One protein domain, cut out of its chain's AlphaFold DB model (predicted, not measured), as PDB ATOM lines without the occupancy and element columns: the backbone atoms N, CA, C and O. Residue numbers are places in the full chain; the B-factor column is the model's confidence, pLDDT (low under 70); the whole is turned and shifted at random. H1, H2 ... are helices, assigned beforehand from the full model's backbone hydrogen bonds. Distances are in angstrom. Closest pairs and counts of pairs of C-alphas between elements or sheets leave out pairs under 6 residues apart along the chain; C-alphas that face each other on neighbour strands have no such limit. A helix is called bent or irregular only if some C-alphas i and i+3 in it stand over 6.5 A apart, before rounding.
ATOM      1  N   THR A   9      -2.639  21.008  40.678       74.56
ATOM      2  CA  THR A   9      -3.525  19.873  40.943       74.56
ATOM      3  C   THR A   9      -4.728  20.281  41.795       74.56
ATOM      4  O   THR A   9      -5.858  19.978  41.425       74.56
ATOM      5  N   TYR A  10      -4.516  21.035  42.881       75.81
ATOM      6  CA  TYR A  10      -5.616  21.540  43.716       75.81
ATOM      7  C   TYR A  10      -6.578  22.444  42.938       75.81
ATOM      8  O   TYR A  10      -7.791  22.291  43.064       75.81
ATOM      9  N   VAL A  11      -6.059  23.338  42.092       78.50
ATOM     10  CA  VAL A  11      -6.890  24.206  41.242       78.50
ATOM     11  C   VAL A  11      -7.700  23.389  40.230       78.50
ATOM     12  O   VAL A  11      -8.891  23.653  40.051       78.50
ATOM     13  N   THR A  12      -7.102  22.368  39.613       82.94
ATOM     14  CA  THR A  12      -7.808  21.481  38.678       82.94
ATOM     15  C   THR A  12      -8.931  20.717  39.372       82.94
ATOM     16  O   THR A  12     -10.052  20.704  38.868       82.94
ATOM     17  N   TYR A  13      -8.673  20.123  40.542       83.62
ATOM     18  CA  TYR A  13      -9.699  19.385  41.284       83.62
ATOM     19  C   TYR A  13     -10.814  20.292  41.801       83.62
ATOM     20  O   TYR A  13     -11.980  19.926  41.681       83.62
ATOM     21  N   ALA A  14     -10.487  21.488  42.302       82.00
ATOM     22  CA  ALA A  14     -11.490  22.465  42.719       82.00
ATOM     23  C   ALA A  14     -12.387  22.868  41.541       82.00
ATOM     24  O   ALA A  14     -13.609  22.823  41.651       82.00
ATOM     25  N   THR A  15     -11.793  23.194  40.391       82.88
ATOM     26  CA  THR A  15     -12.543  23.568  39.183       82.88
ATOM     27  C   THR A  15     -13.406  22.413  38.677       82.88
ATOM     28  O   THR A  15     -14.580  22.606  38.371       82.88
ATOM     29  N   TYR A  16     -12.861  21.195  38.629       86.06
ATOM     30  CA  TYR A  16     -13.618  20.009  38.231       86.06
ATOM     31  C   TYR A  16     -14.802  19.753  39.169       86.06
ATOM     32  O   TYR A  16     -15.925  19.564  38.710       86.06
ATOM     33  N   ALA A  17     -14.573  19.785  40.482       84.38
ATOM     34  CA  ALA A  17     -15.618  19.560  41.471       84.38
ATOM     35  C   ALA A  17     -16.701  20.651  41.421       84.38
ATOM     36  O   ALA A  17     -17.884  20.337  41.562       84.38
ATOM     37  N   LEU A  18     -16.325  21.902  41.135       84.75
ATOM     38  CA  LEU A  18     -17.265  22.996  40.901       84.75
ATOM     39  C   LEU A  18     -18.142  22.692  39.685       84.75
ATOM     40  O   LEU A  18     -19.363  22.685  39.796       84.75
ATOM     41  N   LEU A  19     -17.538  22.363  38.542       83.94
ATOM     42  CA  LEU A  19     -18.260  22.034  37.308       83.94
ATOM     43  C   LEU A  19     -19.068  20.729  37.406       83.94
ATOM     44  O   LEU A  19     -20.040  20.551  36.680       83.94
ATOM     45  N   ALA A  20     -18.714  19.816  38.304       84.44
ATOM     46  CA  ALA A  20     -19.495  18.608  38.554       84.44
ATOM     47  C   ALA A  20     -20.706  18.865  39.470       84.44
ATOM     48  O   ALA A  20     -21.676  18.104  39.440       84.44
ATOM     49  N   LYS A  21     -20.662  19.910  40.310       83.44
ATOM     50  CA  LYS A  21     -21.662  20.172  41.359       83.44
ATOM     51  C   LYS A  21     -22.384  21.513  41.241       83.44
ATOM     52  O   LYS A  21     -23.295  21.748  42.029       83.44
ATOM     53  N   TRP A  22     -22.060  22.349  40.252       82.44
ATOM     54  CA  TRP A  22     -22.593  23.712  40.103       82.44
ATOM     55  C   TRP A  22     -24.119  23.781  40.182       82.44
ATOM     56  O   TRP A  22     -24.652  24.659  40.852       82.44
ATOM     57  N   ARG A  23     -24.830  22.808  39.597       81.06
ATOM     58  CA  ARG A  23     -26.297  22.749  39.637       81.06
ATOM     59  C   ARG A  23     -26.865  22.633  41.058       81.06
ATOM     60  O   ARG A  23     -27.953  23.122  41.306       81.06
ATOM     61  N   GLY A  24     -26.157  21.973  41.975       77.31
ATOM     62  CA  GLY A  24     -26.552  21.896  43.387       77.31
ATOM     63  C   GLY A  24     -26.072  23.088  44.221       77.31
ATOM     64  O   GLY A  24     -26.551  23.294  45.333       77.31
ATOM     65  N   LEU A  25     -25.119  23.861  43.697       72.31
ATOM     66  CA  LEU A  25     -24.575  25.048  44.357       72.31
ATOM     67  C   LEU A  25     -25.412  26.293  44.037       72.31
ATOM     68  O   LEU A  25     -25.627  27.116  44.924       72.31
ATOM     69  N   VAL A  26     -25.933  26.381  42.809       75.50
ATOM     70  CA  VAL A  26     -26.881  27.411  42.373       75.50
ATOM     71  C   VAL A  26     -28.293  26.938  42.704       75.50
ATOM     72  O   VAL A  26     -28.928  26.206  41.950       75.50
ATOM     73  N   GLU A  27     -28.772  27.321  43.883       70.31
ATOM     74  CA  GLU A  27     -30.120  26.986  44.326       70.31
ATOM     75  C   GLU A  27     -31.115  27.981  43.728       70.31
ATOM     76  O   GLU A  27     -31.234  29.115  44.184       70.31
ATOM     77  N   TRP A  28     -31.814  27.546  42.683       72.19
ATOM     78  CA  TRP A  28     -32.974  28.240  42.143       72.19
ATOM     79  C   TRP A  28     -34.165  27.289  42.171       72.19
ATOM     80  O   TRP A  28     -34.094  26.163  41.672       72.19
ATOM     81  N   THR A  29     -35.251  27.724  42.796       72.19
ATOM     82  CA  THR A  29     -36.485  26.948  42.913       72.19
ATOM     83  C   THR A  29     -37.606  27.749  42.279       72.19
ATOM     84  O   THR A  29     -37.776  28.925  42.589       72.19
ATOM     85  N   ILE A  30     -38.366  27.115  41.388       75.25
ATOM     86  CA  ILE A  30     -39.549  27.736  40.792       75.25
ATOM     87  C   ILE A  30     -40.605  27.875  41.900       75.25
ATOM     88  O   ILE A  30     -40.908  26.873  42.557       75.25
ATOM     89  N   PRO A  31     -41.161  29.076  42.136       78.69
ATOM     90  CA  PRO A  31     -42.207  29.272  43.130       78.69
ATOM     91  C   PRO A  31     -43.399  28.331  42.909       78.69
ATOM     92  O   PRO A  31     -43.815  28.069  41.781       78.69
ATOM     93  N   ASN A  32     -44.024  27.853  43.987       76.81
ATOM     94  CA  ASN A  32     -45.197  26.973  43.873       76.81
ATOM     95  C   ASN A  32     -46.384  27.639  43.145       76.81
ATOM     96  O   ASN A  32     -47.212  26.953  42.547       76.81
ATOM     97  N   THR A  33     -46.463  28.971  43.170       77.31
ATOM     98  CA  THR A  33     -47.449  29.767  42.420       77.31
ATOM     99  C   THR A  33     -47.301  29.605  40.907       77.31
ATOM    100  O   THR A  33     -48.296  29.512  40.185       77.31
ATOM    101  N   ASP A  34     -46.065  29.481  40.434       80.00
ATOM    102  CA  ASP A  34     -45.734  29.300  39.024       80.00
ATOM    103  C   ASP A  34     -46.048  27.865  38.584       80.00
ATOM    104  O   ASP A  34     -46.618  27.639  37.517       80.00
ATOM    105  N   MET A  35     -45.790  26.887  39.457       83.12
ATOM    106  CA  MET A  35     -46.166  25.485  39.228       83.12
ATOM    107  C   MET A  35     -47.683  25.292  39.142       83.12
ATOM    108  O   MET A  35     -48.167  24.512  38.321       83.12
ATOM    109  N   ARG A  36     -48.450  26.030  39.950       82.25
ATOM    110  CA  ARG A  36     -49.913  26.038  39.855       82.25
ATOM    111  C   ARG A  36     -50.384  26.631  38.526       82.25
ATOM    112  O   ARG A  36     -51.238  26.046  37.870       82.25
ATOM    113  N   SER A  37     -49.768  27.729  38.095       82.19
ATOM    114  CA  SER A  37     -50.070  28.352  36.801       82.19
ATOM    115  C   SER A  37     -49.746  27.432  35.620       82.19
ATOM    116  O   SER A  37     -50.498  27.418  34.648       82.19
ATOM    117  N   LEU A  38     -48.680  26.627  35.715       86.38
ATOM    118  CA  LEU A  38     -48.360  25.579  34.741       86.38
ATOM    119  C   LEU A  38     -49.451  24.505  34.684       86.38
ATOM    120  O   LEU A  38     -49.840  24.085  33.597       86.38
ATOM    121  N   HIS A  39     -49.940  24.065  35.846       86.00
ATOM    122  CA  HIS A  39     -50.995  23.057  35.934       86.00
ATOM    123  C   HIS A  39     -52.321  23.554  35.341       86.00
ATOM    124  O   HIS A  39     -52.996  22.804  34.643       86.00
ATOM    125  N   GLU A  40     -52.674  24.816  35.588       87.94
ATOM    126  CA  GLU A  40     -53.942  25.406  35.147       87.94
ATOM    127  C   GLU A  40     -53.913  25.856  33.673       87.94
ATOM    128  O   GLU A  40     -54.893  25.663  32.957       87.94
ATOM    129  N   ASN A  41     -52.798  26.418  33.192       87.25
ATOM    130  CA  ASN A  41     -52.716  27.034  31.858       87.25
ATOM    131  C   ASN A  41     -51.917  26.213  30.833       87.25
ATOM    132  O   ASN A  41     -51.795  26.621  29.678       87.25
ATOM    133  N   GLY A  42     -51.315  25.091  31.242       86.50
ATOM    134  CA  GLY A  42     -50.488  24.225  30.390       86.50
ATOM    135  C   GLY A  42     -49.167  24.848  29.918       86.50
ATOM    136  O   GLY A  42     -48.371  24.179  29.262       86.50
ATOM    137  N   VAL A  43     -48.911  26.116  30.250       84.81
ATOM    138  CA  VAL A  43     -47.717  26.876  29.874       84.81
ATOM    139  C   VAL A  43     -47.256  27.701  31.070       84.81
ATOM    140  O   VAL A  43     -48.059  28.357  31.729       84.81
ATOM    141  N   LEU A  44     -45.946  27.707  31.312       85.81
ATOM    142  CA  LEU A  44     -45.295  28.563  32.297       85.81
ATOM    143  C   LEU A  44     -44.405  29.583  31.588       85.81
ATOM    144  O   LEU A  44     -43.552  29.219  30.780       85.81
ATOM    145  N   LYS A  45     -44.582  30.862  31.921       82.50
ATOM    146  CA  LYS A  45     -43.656  31.933  31.546       82.50
ATOM    147  C   LYS A  45     -42.899  32.365  32.791       82.50
ATOM    148  O   LYS A  45     -43.498  32.917  33.706       82.50
ATOM    149  N   VAL A  46     -41.596  32.115  32.810       82.50
ATOM    150  CA  VAL A  46     -40.713  32.533  33.900       82.50
ATOM    151  C   VAL A  46     -40.056  33.854  33.517       82.50
ATOM    152  O   VAL A  46     -39.360  33.918  32.504       82.50
ATOM    153  N   ASN A  47     -40.249  34.896  34.326       84.19
ATOM    154  CA  ASN A  47     -39.503  36.141  34.158       84.19
ATOM    155  C   ASN A  47     -38.124  36.010  34.816       84.19
ATOM    156  O   ASN A  47     -38.006  36.112  36.036       84.19
ATOM    157  N   LEU A  48     -37.083  35.787  34.014       82.81
ATOM    158  CA  LEU A  48     -35.708  35.672  34.512       82.81
ATOM    159  C   LEU A  48     -35.187  36.980  35.123       82.81
ATOM    160  O   LEU A  48     -34.341  36.926  36.013       82.81
ATOM    161  N   GLN A  49     -35.704  38.135  34.695       86.00
ATOM    162  CA  GLN A  49     -35.301  39.422  35.252       86.00
ATOM    163  C   GLN A  49     -35.672  39.496  36.737       86.00
ATOM    164  O   GLN A  49     -34.811  39.710  37.588       86.00
ATOM    165  N   ASP A  50     -36.938  39.224  37.043       83.44
ATOM    166  CA  ASP A  50     -37.457  39.322  38.408       83.44
ATOM    167  C   ASP A  50     -36.988  38.150  39.276       83.44
ATOM    168  O   ASP A  50     -36.706  38.324  40.454       83.44
ATOM    169  N   ASN A  51     -36.878  36.947  38.702       79.25
ATOM    170  CA  ASN A  51     -36.612  35.733  39.478       79.25
ATOM    171  C   ASN A  51     -35.124  35.400  39.643       79.25
ATOM    172  O   ASN A  51     -34.777  34.613  40.521       79.25
ATOM    173  N   PHE A  52     -34.251  35.935  38.789       83.62
ATOM    174  CA  PHE A  52     -32.834  35.567  38.775       83.62
ATOM    175  C   PHE A  52     -31.921  36.790  38.785       83.62
ATOM    176  O   PHE A  52     -31.075  36.901  39.669       83.62
ATOM    177  N   VAL A  53     -32.112  37.731  37.854       87.56
ATOM    178  CA  VAL A  53     -31.245  38.917  37.731       87.56
ATOM    179  C   VAL A  53     -31.366  39.818  38.961       87.56
ATOM    180  O   VAL A  53     -30.350  40.180  39.550       87.56
ATOM    181  N   ALA A  54     -32.589  40.102  39.415       87.19
ATOM    182  CA  ALA A  54     -32.842  40.923  40.603       87.19
ATOM    183  C   ALA A  54     -32.239  40.343  41.898       87.19
ATOM    184  O   ALA A  54     -31.960  41.081  42.841       87.19
ATOM    185  N   HIS A  55     -32.007  39.029  41.939       86.31
ATOM    186  CA  HIS A  55     -31.478  38.309  43.101       86.31
ATOM    187  C   HIS A  55     -30.036  37.827  42.902       86.31
ATOM    188  O   HIS A  55     -29.524  37.044  43.707       86.31
ATOM    189  N   TRP A  56     -29.362  38.275  41.840       86.75
ATOM    190  CA  TRP A  56     -28.075  37.723  41.431       86.75
ATOM    191  C   TRP A  56     -27.002  37.823  42.513       86.75
ATOM    192  O   TRP A  56     -26.293  36.854  42.775       86.75
ATOM    193  N   ASP A  57     -26.915  38.959  43.200       87.56
ATOM    194  CA  ASP A  57     -25.947  39.175  44.280       87.56
ATOM    195  C   ASP A  57     -26.142  38.193  45.439       87.56
ATOM    196  O   ASP A  57     -25.178  37.633  45.971       87.56
ATOM    197  N   GLU A  58     -27.397  37.927  45.798       87.50
ATOM    198  CA  GLU A  58     -27.745  36.970  46.842       87.50
ATOM    199  C   GLU A  58     -27.395  35.538  46.418       87.50
ATOM    200  O   GLU A  58     -26.776  34.794  47.185       87.50
ATOM    201  N   ILE A  59     -27.732  35.168  45.178       85.94
ATOM    202  CA  ILE A  59     -27.402  33.864  44.594       85.94
ATOM    203  C   ILE A  59     -25.884  33.666  44.586       85.94
ATOM    204  O   ILE A  59     -25.401  32.620  45.029       85.94
ATOM    205  N   ARG A  60     -25.109  34.670  44.154       87.00
ATOM    206  CA  ARG A  60     -23.638  34.629  44.143       87.00
ATOM    207  C   ARG A  60     -23.063  34.432  45.538       87.00
ATOM    208  O   ARG A  60     -22.184  33.585  45.724       87.00
ATOM    209  N   LYS A  61     -23.568  35.170  46.528       88.06
ATOM    210  CA  LYS A  61     -23.114  35.058  47.917       88.06
ATOM    211  C   LYS A  61     -23.400  33.669  48.489       88.06
ATOM    212  O   LYS A  61     -22.474  33.001  48.947       88.06
ATOM    213  N   LYS A  62     -24.640  33.187  48.372       87.62
ATOM    214  CA  LYS A  62     -25.040  31.846  48.833       87.62
ATOM    215  C   LYS A  62     -24.240  30.740  48.147       87.62
ATOM    216  O   LYS A  62     -23.785  29.804  48.801       87.62
ATOM    217  N   THR A  63     -24.028  30.860  46.837       87.31
ATOM    218  CA  THR A  63     -23.223  29.906  46.058       87.31
ATOM    219  C   THR A  63     -21.772  29.891  46.549       87.31
ATOM    220  O   THR A  63     -21.197  28.819  46.729       87.31
ATOM    221  N   SER A  64     -21.193  31.064  46.827       88.19
ATOM    222  CA  SER A  64     -19.827  31.200  47.354       88.19
ATOM    223  C   SER A  64     -19.674  30.550  48.732       88.19
ATOM    224  O   SER A  64     -18.725  29.800  48.961       88.19
ATOM    225  N   GLU A  65     -20.635  30.771  49.631       88.69
ATOM    226  CA  GLU A  65     -20.661  30.171  50.970       88.69
ATOM    227  C   GLU A  65     -20.792  28.641  50.907       88.69
ATOM    228  O   GLU A  65     -19.999  27.922  51.522       88.69
ATOM    229  N   LYS A  66     -21.732  28.127  50.101       87.75
ATOM    230  CA  LYS A  66     -21.902  26.680  49.886       87.75
ATOM    231  C   LYS A  66     -20.650  26.042  49.299       87.75
ATOM    232  O   LYS A  66     -20.249  24.956  49.715       87.75
ATOM    233  N   TRP A  67     -20.013  26.715  48.346       87.94
ATOM    234  CA  TRP A  67     -18.787  26.219  47.740       87.94
ATOM    235  C   TRP A  67     -17.616  26.213  48.728       87.94
ATOM    236  O   TRP A  67     -16.892  25.220  48.792       87.94
ATOM    237  N   LYS A  68     -17.471  27.252  49.565       88.12
ATOM    238  CA  LYS A  68     -16.484  27.277  50.660       88.12
ATOM    239  C   LYS A  68     -16.671  26.094  51.614       88.12
ATOM    240  O   LYS A  68     -15.683  25.467  51.986       88.12
ATOM    241  N   ALA A  69     -17.911  25.757  51.965       87.25
ATOM    242  CA  ALA A  69     -18.205  24.601  52.812       87.25
ATOM    243  C   ALA A  69     -17.906  23.253  52.124       87.25
ATOM    244  O   ALA A  69     -17.529  22.289  52.783       87.25
ATOM    245  N   TYR A  70     -18.045  23.171  50.798       87.31
ATOM    246  CA  TYR A  70     -17.808  21.941  50.034       87.31
ATOM    247  C   TYR A  70     -16.334  21.715  49.644       87.31
ATOM    248  O   TYR A  70     -15.909  20.584  49.407       87.31
ATOM    249  N   LEU A  71     -15.531  22.777  49.593       86.00
ATOM    250  CA  LEU A  71     -14.112  22.762  49.219       86.00
ATOM    251  C   LEU A  71     -13.242  21.730  49.970       86.00
ATOM    252  O   LEU A  71     -12.475  21.028  49.303       86.00
ATOM    253  N   PRO A  72     -13.351  21.574  51.305       88.50
ATOM    254  CA  PRO A  72     -12.605  20.558  52.049       88.50
ATOM    255  C   PRO A  72     -12.874  19.136  51.544       88.50
ATOM    256  O   PRO A  72     -11.940  18.359  51.336       88.50
ATOM    257  N   PHE A  73     -14.145  18.822  51.265       86.25
ATOM    258  CA  PHE A  73     -14.550  17.545  50.681       86.25
ATOM    259  C   PHE A  73     -14.012  17.392  49.254       86.25
ATOM    260  O   PHE A  73     -13.392  16.380  48.934       86.25
ATOM    261  N   ALA A  74     -14.197  18.412  48.410       84.88
ATOM    262  CA  ALA A  74     -13.750  18.400  47.017       84.88
ATOM    263  C   ALA A  74     -12.237  18.171  46.874       84.88
ATOM    264  O   ALA A  74     -11.790  17.537  45.919       84.88
ATOM    265  N   LEU A  75     -11.452  18.687  47.821       85.44
ATOM    266  CA  LEU A  75      -9.993  18.611  47.819       85.44
ATOM    267  C   LEU A  75      -9.435  17.539  48.762       85.44
ATOM    268  O   LEU A  75      -8.218  17.496  48.955       85.44
ATOM    269  N   ALA A  76     -10.296  16.705  49.360       85.25
ATOM    270  CA  ALA A  76      -9.932  15.677  50.339       85.25
ATOM    271  C   ALA A  76      -8.939  16.196  51.403       85.25
ATOM    272  O   ALA A  76      -7.922  15.570  51.702       85.25
ATOM    273  N   THR A  77      -9.195  17.401  51.917       84.88
ATOM    274  CA  THR A  77      -8.268  18.170  52.757       84.88
ATOM    275  C   THR A  77      -8.987  18.658  54.021       84.88
ATOM    276  O   THR A  77     -10.169  18.981  53.942       84.88
ATOM    277  N   PRO A  78      -8.309  18.756  55.184       86.12
ATOM    278  CA  PRO A  78      -8.942  19.224  56.416       86.12
ATOM    279  C   PRO A  78      -9.525  20.636  56.300       86.12
ATOM    280  O   PRO A  78      -8.884  21.537  55.752       86.12
ATOM    281  N   GLU A  79     -10.699  20.844  56.903       85.00
ATOM    282  CA  GLU A  79     -11.420  22.126  56.905       85.00
ATOM    283  C   GLU A  79     -10.588  23.283  57.470       85.00
ATOM    284  O   GLU A  79     -10.692  24.411  56.990       85.00
ATOM    285  N   GLN A  80      -9.692  23.002  58.428       86.69
ATOM    286  CA  GLN A  80      -8.829  24.012  59.056       86.69
ATOM    287  C   GLN A  80      -7.975  24.785  58.045       86.69
ATOM    288  O   GLN A  80      -7.606  25.926  58.300       86.69
ATOM    289  N   ARG A  81      -7.678  24.196  56.879       84.06
ATOM    290  CA  ARG A  81      -6.913  24.878  55.827       84.06
ATOM    291  C   ARG A  81      -7.698  25.980  55.112       84.06
ATOM    292  O   ARG A  81      -7.085  26.761  54.394       84.06
ATOM    293  N   PHE A  82      -9.016  26.042  55.301       83.56
ATOM    294  CA  PHE A  82      -9.914  26.956  54.593       83.56
ATOM    295  C   PHE A  82     -10.561  28.016  55.496       83.56
ATOM    296  O   PHE A  82     -11.363  28.814  55.007       83.56
TER     297      PHE A  82
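Overview. This is residues 9 to 82 of the 95 residues of an uncharacterized protein of Nitrosomonas communis (UniProt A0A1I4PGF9). Two long helices, H4 and H1, make one end of a long, open structure, the last part of H1 meeting H4 partway along it, while the chain between them goes out in a thin loop that has H2 at its far end and H3 on the way back to H4. H5 is a short turn after H4. The printed part has 74 residues and five named helices, H1 to H5 in order, with no named strand, and its class is all helix. It is only just loose, close to extended, with a radius of gyration of the C-alphas of 16.8 A, and spans 50 by 21 by 18 A.

Along the chain. H4, residues 56 to 74, is 24.7 A long, from C-alpha 56 at (-28.075, 37.723, 41.431) to C-alpha 74 at (-13.750, 18.400, 47.017). It has a kink of 33 degrees near residue 68 and is only just irregular, with C-alphas 69 and 72 6.9 A apart. H1, residues 9 to 25, is 21.9 A long and begins at (-3.525, 19.873, 40.943). It has a kink of 45 degrees near residue 19 and is irregular, with C-alphas 20 and 23 8.0 A apart. H2 is residues 32 to 41, 14.2 A; H3 is residues 48 to 53, 6.4 A; H5 is residues 79 to 82, 5.6 A.

Arrangement. H4 and H1 touch at a steep tilt of 52 degrees, opposite ways; their closest C-alphas, Leu 25 and Thr 63, are 5.3 A apart. H4, with residues 68 to 72 alone, only just touches H5, with 3 pairs of C-alphas within 8 A, the closest those of Pro 72 and Glu 79 at 5.2 A. H3 is near H4 and meets it only through their link. H2 touches no helix. Every O i to N i+4 pair is within hydrogen-bond range in H2 and H3, against 13 of 15 in H4 and 11 of 13 in H1; H5 is too short for such a pair.

Size, cuts and confidence. The C-alphas farthest apart, Asn 41 and Arg 81, are 51.7 A apart. Residues 53 to 58, of which 56 to 58 belong to H4, stand free. The links H3 to H4 and H4 to H5 are tight, H1 to H2 and H2 to H3 short. The printed part has no cut; its mean pLDDT is 83.5, and no printed residue is under 70.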